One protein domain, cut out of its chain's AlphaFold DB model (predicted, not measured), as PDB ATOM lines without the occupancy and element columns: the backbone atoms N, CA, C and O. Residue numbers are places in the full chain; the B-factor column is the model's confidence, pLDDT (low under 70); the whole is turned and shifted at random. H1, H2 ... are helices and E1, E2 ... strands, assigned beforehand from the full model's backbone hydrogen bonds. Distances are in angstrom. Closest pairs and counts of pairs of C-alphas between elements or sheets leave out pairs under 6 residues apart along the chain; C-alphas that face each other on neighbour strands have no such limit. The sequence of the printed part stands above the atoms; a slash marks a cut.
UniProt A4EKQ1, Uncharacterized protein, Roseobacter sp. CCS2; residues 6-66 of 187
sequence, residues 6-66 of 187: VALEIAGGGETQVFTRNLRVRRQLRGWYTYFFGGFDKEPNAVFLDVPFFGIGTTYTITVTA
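AT A GLANCE: This is residues 6 to 66 of the 187 residues of an uncharacterized protein of Roseobacter sp. CCS2 (UniProt A4EKQ1). Picture a rod: a three-stranded sheet at one end, then a small ribbon of E3 and E4 continuing from E2, with the short helix H1 at the far tip. The printed part has 61 residues, with five named strands and one named helix in the order E1 E2 E3 H1 E4 E5; the class is mostly strand, with strands holding 28 of the 35 residues in named elements, and both sheets, E2 - E1 - E5 and E3 - E4, are antiparallel. The whole is extended, radius of gyration of the C-alphas 16.7 A, spanning 53 by 20 by 18 A.

HOW THE PARTS SIT: Start at E1, residues 6 to 12, in a hairpin with E2, residues 15 to 22; N 8 and O 19 are 2.8 A apart, within hydrogen-bond range. Its other neighbour is E5, residues 59 to 65, with N 9 and O 61 2.8 A apart. E2 runs on into E3, residues 24 to 26, at 43 degrees. E3 neighbours E4, residues 40 to 42, with N 25 and O 41 2.9 A apart. H1, residues 31 to 37, is not on the larger sheet; every O i to N i+4 pair in it is within range.

IN THESE COORDINATES: Find C-alpha 6 at (27.383, -36.470, -50.548), where E1 begins; E2 spans 23.4 A, and E5 ends at C-alpha 65, (27.106, -32.800, -55.672).

THE WHOLE: The printed part has no cut. E4 to E5 is a long link; residues 25 to 30 are among those under pLDDT 70.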
ATOM      1  N   VAL A   6      26.007 -35.998 -50.722       77.81
ATOM      2  CA  VAL A   6      27.383 -36.470 -50.548       77.81
ATOM      3  C   VAL A   6      27.398 -37.975 -50.730       77.81
ATOM      4  O   VAL A   6      26.635 -38.687 -50.073       77.81
ATOM      5  N   ALA A   7      28.270 -38.446 -51.613       80.69
ATOM      6  CA  ALA A   7      28.566 -39.853 -51.799       80.69
ATOM      7  C   ALA A   7      30.001 -40.135 -51.343       80.69
ATOM      8  O   ALA A   7      30.932 -39.421 -51.715       80.69
ATOM      9  N   LEU A   8      30.161 -41.170 -50.529       79.88
ATOM     10  CA  LEU A   8      31.435 -41.759 -50.154       79.88
ATOM     11  C   LEU A   8      31.512 -43.129 -50.820       79.88
ATOM     12  O   LEU A   8      30.762 -44.037 -50.469       79.88
ATOM     13  N   GLU A   9      32.414 -43.264 -51.777       82.06
ATOM     14  CA  GLU A   9      32.750 -44.531 -52.405       82.06
ATOM     15  C   GLU A   9      34.045 -45.069 -51.801       82.06
ATOM     16  O   GLU A   9      35.015 -44.338 -51.601       82.06
ATOM     17  N   ILE A  10      34.044 -46.360 -51.500       80.25
ATOM     18  CA  ILE A  10      35.163 -47.073 -50.906       80.25
ATOM     19  C   ILE A  10      35.463 -48.245 -51.818       80.25
ATOM     20  O   ILE A  10      34.600 -49.099 -52.003       80.25
ATOM     21  N   ALA A  11      36.670 -48.286 -52.365       81.50
ATOM     22  CA  ALA A  11      37.109 -49.355 -53.252       81.50
ATOM     23  C   ALA A  11      38.359 -50.033 -52.683       81.50
ATOM     24  O   ALA A  11      39.319 -49.358 -52.302       81.50
ATOM     25  N   GLY A  12      38.369 -51.364 -52.633       75.69
ATOM     26  CA  GLY A  12      39.524 -52.142 -52.188       75.69
ATOM     27  C   GLY A  12      39.324 -53.641 -52.403       75.69
ATOM     28  O   GLY A  12      38.225 -54.156 -52.245       75.69
ATOM     29  N   GLY A  13      40.377 -54.352 -52.821       67.00
ATOM     30  CA  GLY A  13      40.332 -55.814 -52.981       67.00
ATOM     31  C   GLY A  13      39.365 -56.344 -54.054       67.00
ATOM     32  O   GLY A  13      39.078 -57.535 -54.058       67.00
ATOM     33  N   GLY A  14      38.878 -55.490 -54.964       74.06
ATOM     34  CA  GLY A  14      37.876 -55.845 -55.979       74.06
ATOM     35  C   GLY A  14      36.422 -55.615 -55.550       74.06
ATOM     36  O   GLY A  14      35.522 -55.818 -56.360       74.06
ATOM     37  N   GLU A  15      36.192 -55.152 -54.319       73.88
ATOM     38  CA  GLU A  15      34.878 -54.756 -53.815       73.88
ATOM     39  C   GLU A  15      34.757 -53.227 -53.756       73.88
ATOM     40  O   GLU A  15      35.717 -52.523 -53.422       73.88
ATOM     41  N   THR A  16      33.559 -52.722 -54.065       80.75
ATOM     42  CA  THR A  16      33.216 -51.302 -53.952       80.75
ATOM     43  C   THR A  16      31.945 -51.146 -53.126       80.75
ATOM     44  O   THR A  16      30.925 -51.770 -53.424       80.75
ATOM     45  N   GLN A  17      31.981 -50.285 -52.111       79.56
ATOM     46  CA  GLN A  17      30.800 -49.883 -51.347       79.56
ATOM     47  C   GLN A  17      30.578 -48.380 -51.457       79.56
ATOM     48  O   GLN A  17      31.511 -47.593 -51.320       79.56
ATOM     49  N   VAL A  18      29.325 -47.987 -51.690       81.94
ATOM     50  CA  VAL A  18      28.933 -46.584 -51.833       81.94
ATOM     51  C   VAL A  18      27.938 -46.223 -50.742       81.94
ATOM     52  O   VAL A  18      26.821 -46.737 -50.698       81.94
ATOM     53  N   PHE A  19      28.327 -45.287 -49.886       79.94
ATOM     54  CA  PHE A  19      27.445 -44.638 -48.930       79.94
ATOM     55  C   PHE A  19      26.976 -43.322 -49.527       79.94
ATOM     56  O   PHE A  19      27.781 -42.483 -49.908       79.94
ATOM     57  N   THR A  20      25.667 -43.117 -49.613       79.88
ATOM     58  CA  THR A  20      25.104 -41.849 -50.086       79.88
ATOM     59  C   THR A  20      24.250 -41.241 -48.997       79.88
ATOM     60  O   THR A  20      23.429 -41.920 -48.381       79.88
ATOM     61  N   ARG A  21      24.427 -39.942 -48.780       80.12
ATOM     62  CA  ARG A  21      23.634 -39.170 -47.840       80.12
ATOM     63  C   ARG A  21      23.092 -37.917 -48.508       80.12
ATOM     64  O   ARG A  21      23.838 -37.113 -49.066       80.12
ATOM     65  N   ASN A  22      21.779 -37.741 -48.409       77.06
ATOM     66  CA  ASN A  22      21.113 -36.517 -48.831       77.06
ATOM     67  C   ASN A  22      21.172 -35.490 -47.703       77.06
ATOM     68  O   ASN A  22      20.845 -35.802 -46.563       77.06
ATOM     69  N   LEU A  23      21.565 -34.266 -48.044       72.75
ATOM     70  CA  LEU A  23      21.671 -33.143 -47.110       72.75
ATOM     71  C   LEU A  23      20.481 -32.197 -47.203       72.75
ATOM     72  O   LEU A  23      20.403 -31.205 -46.484       72.75
ATOM     73  N   ARG A  24      19.547 -32.487 -48.108       70.56
ATOM     74  CA  ARG A  24      18.298 -31.749 -48.242       70.56
ATOM     75  C   ARG A  24      17.293 -32.309 -47.254       70.56
ATOM     76  O   ARG A  24      16.715 -33.371 -47.482       70.56
ATOM     77  N   VAL A  25      17.047 -31.559 -46.192       66.69
ATOM     78  CA  VAL A  25      16.019 -31.882 -45.208       66.69
ATOM     79  C   VAL A  25      14.781 -31.061 -45.527       66.69
ATOM     80  O   VAL A  25      14.848 -29.864 -45.814       66.69
ATOM     81  N   ARG A  26      13.612 -31.708 -45.522       62.16
ATOM     82  CA  ARG A  26      12.353 -30.970 -45.633       62.16
ATOM     83  C   ARG A  26      12.175 -30.136 -44.374       62.16
ATOM     84  O   ARG A  26      12.172 -30.678 -43.270       62.16
ATOM     85  N   ARG A  27      11.974 -28.833 -44.556       62.59
ATOM     86  CA  ARG A  27      11.579 -27.939 -43.470       62.59
ATOM     87  C   ARG A  27      10.322 -28.507 -42.812       62.59
ATOM     88  O   ARG A  27       9.407 -28.924 -43.527       62.59
ATOM     89  N   GLN A  28      10.300 -28.595 -41.479       59.78
ATOM     90  CA  GLN A  28       9.234 -29.299 -40.758       59.78
ATOM     91  C   GLN A  28       7.838 -28.867 -41.238       59.78
ATOM     92  O   GLN A  28       7.515 -27.679 -41.300       59.78
ATOM     93  N   LEU A  29       7.022 -29.864 -41.591       58.41
ATOM     94  CA  LEU A  29       5.683 -29.699 -42.145       58.41
ATOM     95  C   LEU A  29       4.746 -29.147 -41.066       58.41
ATOM     96  O   LEU A  29       4.311 -29.874 -40.174       58.41
ATOM     97  N   ARG A  30       4.408 -27.859 -41.148       58.97
ATOM     98  CA  ARG A  30       3.413 -27.225 -40.274       58.97
ATOM     99  C   ARG A  30       2.266 -26.698 -41.135       58.97
ATOM    100  O   ARG A  30       2.273 -25.551 -41.581       58.97
ATOM    101  N   GLY A  31       1.302 -27.577 -41.412       73.62
ATOM    102  CA  GLY A  31       0.084 -27.270 -42.168       73.62
ATOM    103  C   GLY A  31       0.183 -27.456 -43.688       73.62
ATOM    104  O   GLY A  31       1.245 -27.694 -44.255       73.62
ATOM    105  N   TRP A  32      -0.968 -27.341 -44.352       78.12
ATOM    106  CA  TRP A  32      -1.127 -27.597 -45.788       78.12
ATOM    107  C   TRP A  32      -0.248 -26.689 -46.663       78.12
ATOM    108  O   TRP A  32       0.340 -27.149 -47.635       78.12
ATOM    109  N   TYR A  33      -0.095 -25.412 -46.295       76.00
ATOM    110  CA  TYR A  33       0.694 -24.463 -47.081       76.00
ATOM    111  C   TYR A  33       2.182 -24.837 -47.113       76.00
ATOM    112  O   TYR A  33       2.789 -24.872 -48.178       76.00
ATOM    113  N   THR A  34       2.778 -25.187 -45.968       71.12
ATOM    114  CA  THR A  34       4.191 -25.615 -45.919       71.12
ATOM    115  C   THR A  34       4.413 -26.983 -46.566       71.12
ATOM    116  O   THR A  34       5.518 -27.259 -47.017       71.12
ATOM    117  N   TYR A  35       3.376 -27.818 -46.688       69.75
ATOM    118  CA  TYR A  35       3.451 -29.067 -47.447       69.75
ATOM    119  C   TYR A  35       3.595 -28.834 -48.959       69.75
ATOM    120  O   TYR A  35       4.419 -29.491 -49.594       69.75
ATOM    121  N   PHE A  36       2.827 -27.895 -49.524       75.69
ATOM    122  CA  PHE A  36       2.861 -27.601 -50.962       75.69
ATOM    123  C   PHE A  36       3.953 -26.603 -51.363       75.69
ATOM    124  O   PHE A  36       4.501 -26.717 -52.456       75.69
ATOM    125  N   PHE A  37       4.282 -25.643 -50.495       78.38
ATOM    126  CA  PHE A  37       5.167 -24.514 -50.819       78.38
ATOM    127  C   PHE A  37       6.389 -24.394 -49.895       78.38
ATOM    128  O   PHE A  37       7.144 -23.425 -49.985       78.38
ATOM    129  N   GLY A  38       6.595 -25.341 -48.978       69.75
ATOM    130  CA  GLY A  38       7.763 -25.351 -48.102       69.75
ATOM    131  C   GLY A  38       9.055 -25.625 -48.871       69.75
ATOM    132  O   GLY A  38       9.130 -26.549 -49.677       69.75
ATOM    133  N   GLY A  39      10.084 -24.821 -48.602       71.69
ATOM    134  CA  GLY A  39      11.435 -25.053 -49.111       71.69
ATOM    135  C   GLY A  39      12.152 -26.219 -48.417       71.69
ATOM    136  O   GLY A  39      11.643 -26.834 -47.478       71.69
ATOM    137  N   PHE A  40      13.374 -26.491 -48.874       69.44
ATOM    138  CA  PHE A  40      14.285 -27.447 -48.246       69.44
ATOM    139  C   PHE A  40      15.359 -26.692 -47.469       69.44
ATOM    140  O   PHE A  40      15.941 -25.746 -47.998       69.44
ATOM    141  N   ASP A  41      15.636 -27.144 -46.252       71.38
ATOM    142  CA  ASP A  41      16.809 -26.718 -45.501       71.38
ATOM    143  C   ASP A  41      17.997 -27.613 -45.892       71.38
ATOM    144  O   ASP A  41      17.822 -28.773 -46.284       71.38
ATOM    145  N   LYS A  42      19.213 -27.064 -45.833       69.94
ATOM    146  CA  LYS A  42      20.444 -27.822 -46.089       69.94
ATOM    147  C   LYS A  42      21.134 -28.145 -44.772       69.94
ATOM    148  O   LYS A  42      21.392 -27.241 -43.976       69.94
ATOM    149  N   GLU A  43      21.464 -29.412 -44.563       73.56
ATOM    150  CA  GLU A  43      22.327 -29.828 -43.462       73.56
ATOM    151  C   GLU A  43      23.779 -29.426 -43.752       73.56
ATOM    152  O   GLU A  43      24.311 -29.760 -44.815       73.56
ATOM    153  N   PRO A  44      24.454 -28.717 -42.829       72.00
ATOM    154  CA  PRO A  44      25.810 -28.225 -43.066       72.00
ATOM    155  C   PRO A  44      26.890 -29.313 -42.966       72.00
ATOM    156  O   PRO A  44      28.001 -29.096 -43.468       72.00
ATOM    157  N   ASN A  45      26.571 -30.452 -42.333       75.81
ATOM    158  CA  ASN A  45      27.511 -31.500 -41.937       75.81
ATOM    159  C   ASN A  45      27.015 -32.877 -42.407       75.81
ATOM    160  O   ASN A  45      25.835 -33.192 -42.267       75.81
ATOM    161  N   ALA A  46      27.931 -33.713 -42.899       78.75
ATOM    162  CA  ALA A  46      27.689 -35.122 -43.193       78.75
ATOM    163  C   ALA A  46      28.643 -35.973 -42.358       78.75
ATOM    164  O   ALA A  46      29.837 -35.684 -42.307       78.75
ATOM    165  N   VAL A  47      28.122 -37.022 -41.726       82.12
ATOM    166  CA  VAL A  47      28.927 -37.994 -40.980       82.12
ATOM    167  C   VAL A  47      28.574 -39.398 -41.449       82.12
ATOM    168  O   VAL A  47      27.390 -39.717 -41.597       82.12
ATOM    169  N   PHE A  48      29.609 -40.208 -41.665       83.38
ATOM    170  CA  PHE A  48      29.542 -41.629 -41.992       83.38
ATOM    171  C   PHE A  48      30.297 -42.391 -40.897       83.38
ATOM    172  O   PHE A  48      31.467 -42.105 -40.662       83.38
ATOM    173  N   LEU A  49      29.620 -43.297 -40.188       79.69
ATOM    174  CA  LEU A  49      30.172 -43.968 -38.998       79.69
ATOM    175  C   LEU A  49      30.592 -45.414 -39.253       79.69
ATOM    176  O   LEU A  49      31.546 -45.883 -38.643       79.69
ATOM    177  N   ASP A  50      29.937 -46.079 -40.199       80.00
ATOM    178  CA  ASP A  50      30.159 -47.491 -40.512       80.00
ATOM    179  C   ASP A  50      30.960 -47.636 -41.811       80.00
ATOM    180  O   ASP A  50      30.558 -48.320 -42.748       80.00
ATOM    181  N   VAL A  51      32.085 -46.923 -41.882       80.44
ATOM    182  CA  VAL A  51      32.978 -46.921 -43.045       80.44
ATOM    183  C   VAL A  51      33.911 -48.143 -42.957       80.44
ATOM    184  O   VAL A  51      34.759 -48.178 -42.062       80.44
ATOM    185  N   PRO A  52      33.777 -49.160 -43.833       79.81
ATOM    186  CA  PRO A  52      34.643 -50.338 -43.829       79.81
ATOM    187  C   PRO A  52      36.074 -50.022 -44.277       79.81
ATOM    188  O   PRO A  52      36.319 -49.112 -45.068       79.81
ATOM    189  N   PHE A  53      37.011 -50.857 -43.822       81.56
ATOM    190  CA  PHE A  53      38.402 -50.867 -44.265       81.56
ATOM    191  C   PHE A  53      38.710 -52.201 -44.953       81.56
ATOM    192  O   PHE A  53      38.692 -53.247 -44.307       81.56
ATOM    193  N   PHE A  54      39.026 -52.162 -46.248       82.00
ATOM    194  CA  PHE A  54      39.296 -53.350 -47.070       82.00
ATOM    195  C   PHE A  54      40.786 -53.738 -47.115       82.00
ATOM    196  O   PHE A  54      41.212 -54.504 -47.977       82.00
ATOM    197  N   GLY A  55      41.603 -53.228 -46.188       79.31
ATOM    198  CA  GLY A  55      43.039 -53.497 -46.140       79.31
ATOM    199  C   GLY A  55      43.895 -52.456 -46.868       79.31
ATOM    200  O   GLY A  55      43.440 -51.371 -47.249       79.31
ATOM    201  N   ILE A  56      45.180 -52.775 -47.023       78.69
ATOM    202  CA  ILE A  56      46.170 -51.896 -47.659       78.69
ATOM    203  C   ILE A  56      45.780 -51.673 -49.127       78.69
ATOM    204  O   ILE A  56      45.576 -52.631 -49.866       78.69
ATOM    205  N   GLY A  57      45.684 -50.407 -49.542       78.69
ATOM    206  CA  GLY A  57      45.237 -50.016 -50.886       78.69
ATOM    207  C   GLY A  57      43.759 -49.618 -50.984       78.69
ATOM    208  O   GLY A  57      43.305 -49.278 -52.074       78.69
ATOM    209  N   THR A  58      43.016 -49.620 -49.868       82.44
ATOM    210  CA  THR A  58      41.651 -49.068 -49.831       82.44
ATOM    211  C   THR A  58      41.665 -47.588 -50.221       82.44
ATOM    212  O   THR A  58      42.378 -46.788 -49.613       82.44
ATOM    213  N   THR A  59      40.865 -47.226 -51.222       83.75
ATOM    214  CA  THR A  59      40.714 -45.853 -51.716       83.75
ATOM    215  C   THR A  59      39.351 -45.309 -51.308       83.75
ATOM    216  O   THR A  59      38.333 -45.962 -51.533       83.75
ATOM    217  N   TYR A  60      39.341 -44.110 -50.724       84.50
ATOM    218  CA  TYR A  60      38.132 -43.394 -50.323       84.50
ATOM    219  C   TYR A  60      37.911 -42.214 -51.268       84.50
ATOM    220  O   TYR A  60      38.685 -41.256 -51.260       84.50
ATOM    221  N   THR A  61      36.852 -42.271 -52.068       84.88
ATOM    222  CA  THR A  61      36.476 -41.215 -53.010       84.88
ATOM    223  C   THR A  61      35.243 -40.500 -52.482       84.88
ATOM    224  O   THR A  61      34.185 -41.106 -52.316       84.88
ATOM    225  N   ILE A  62      35.367 -39.200 -52.210       83.81
ATOM    226  CA  ILE A  62      34.252 -38.374 -51.740       83.81
ATOM    227  C   ILE A  62      33.794 -37.473 -52.870       83.81
ATOM    228  O   ILE A  62      34.546 -36.624 -53.349       83.81
ATOM    229  N   THR A  63      32.529 -37.620 -53.234       83.69
ATOM    230  CA  THR A  63      31.883 -36.817 -54.264       83.69
ATOM    231  C   THR A  63      30.786 -35.986 -53.620       83.69
ATOM    232  O   THR A  63      29.833 -36.520 -53.050       83.69
ATOM    233  N   VAL A  64      30.914 -34.663 -53.710       82.38
ATOM    234  CA  VAL A  64      29.889 -33.718 -53.253       82.38
ATOM    235  C   VAL A  64      29.213 -33.123 -54.469       82.38
ATOM    236  O   VAL A  64      29.857 -32.494 -55.306       82.38
ATOM    237  N   THR A  65      27.904 -33.307 -54.560       83.00
ATOM    238  CA  THR A  65      27.106 -32.800 -55.672       83.00
ATOM    239  C   THR A  65      26.214 -31.673 -55.171       83.00
ATOM    240  O   THR A  65      25.377 -31.870 -54.288       83.00
ATOM    241  N   ALA A  66      26.377 -30.479 -55.738       76.62
ATOM    242  CA  ALA A  66      25.397 -29.406 -55.635       76.62
ATOM    243  C   ALA A  66      24.459 -29.521 -56.843       76.62
ATOM    244  O   ALA A  66      24.923 -29.528 -57.978       76.62
TER     245      ALA A  66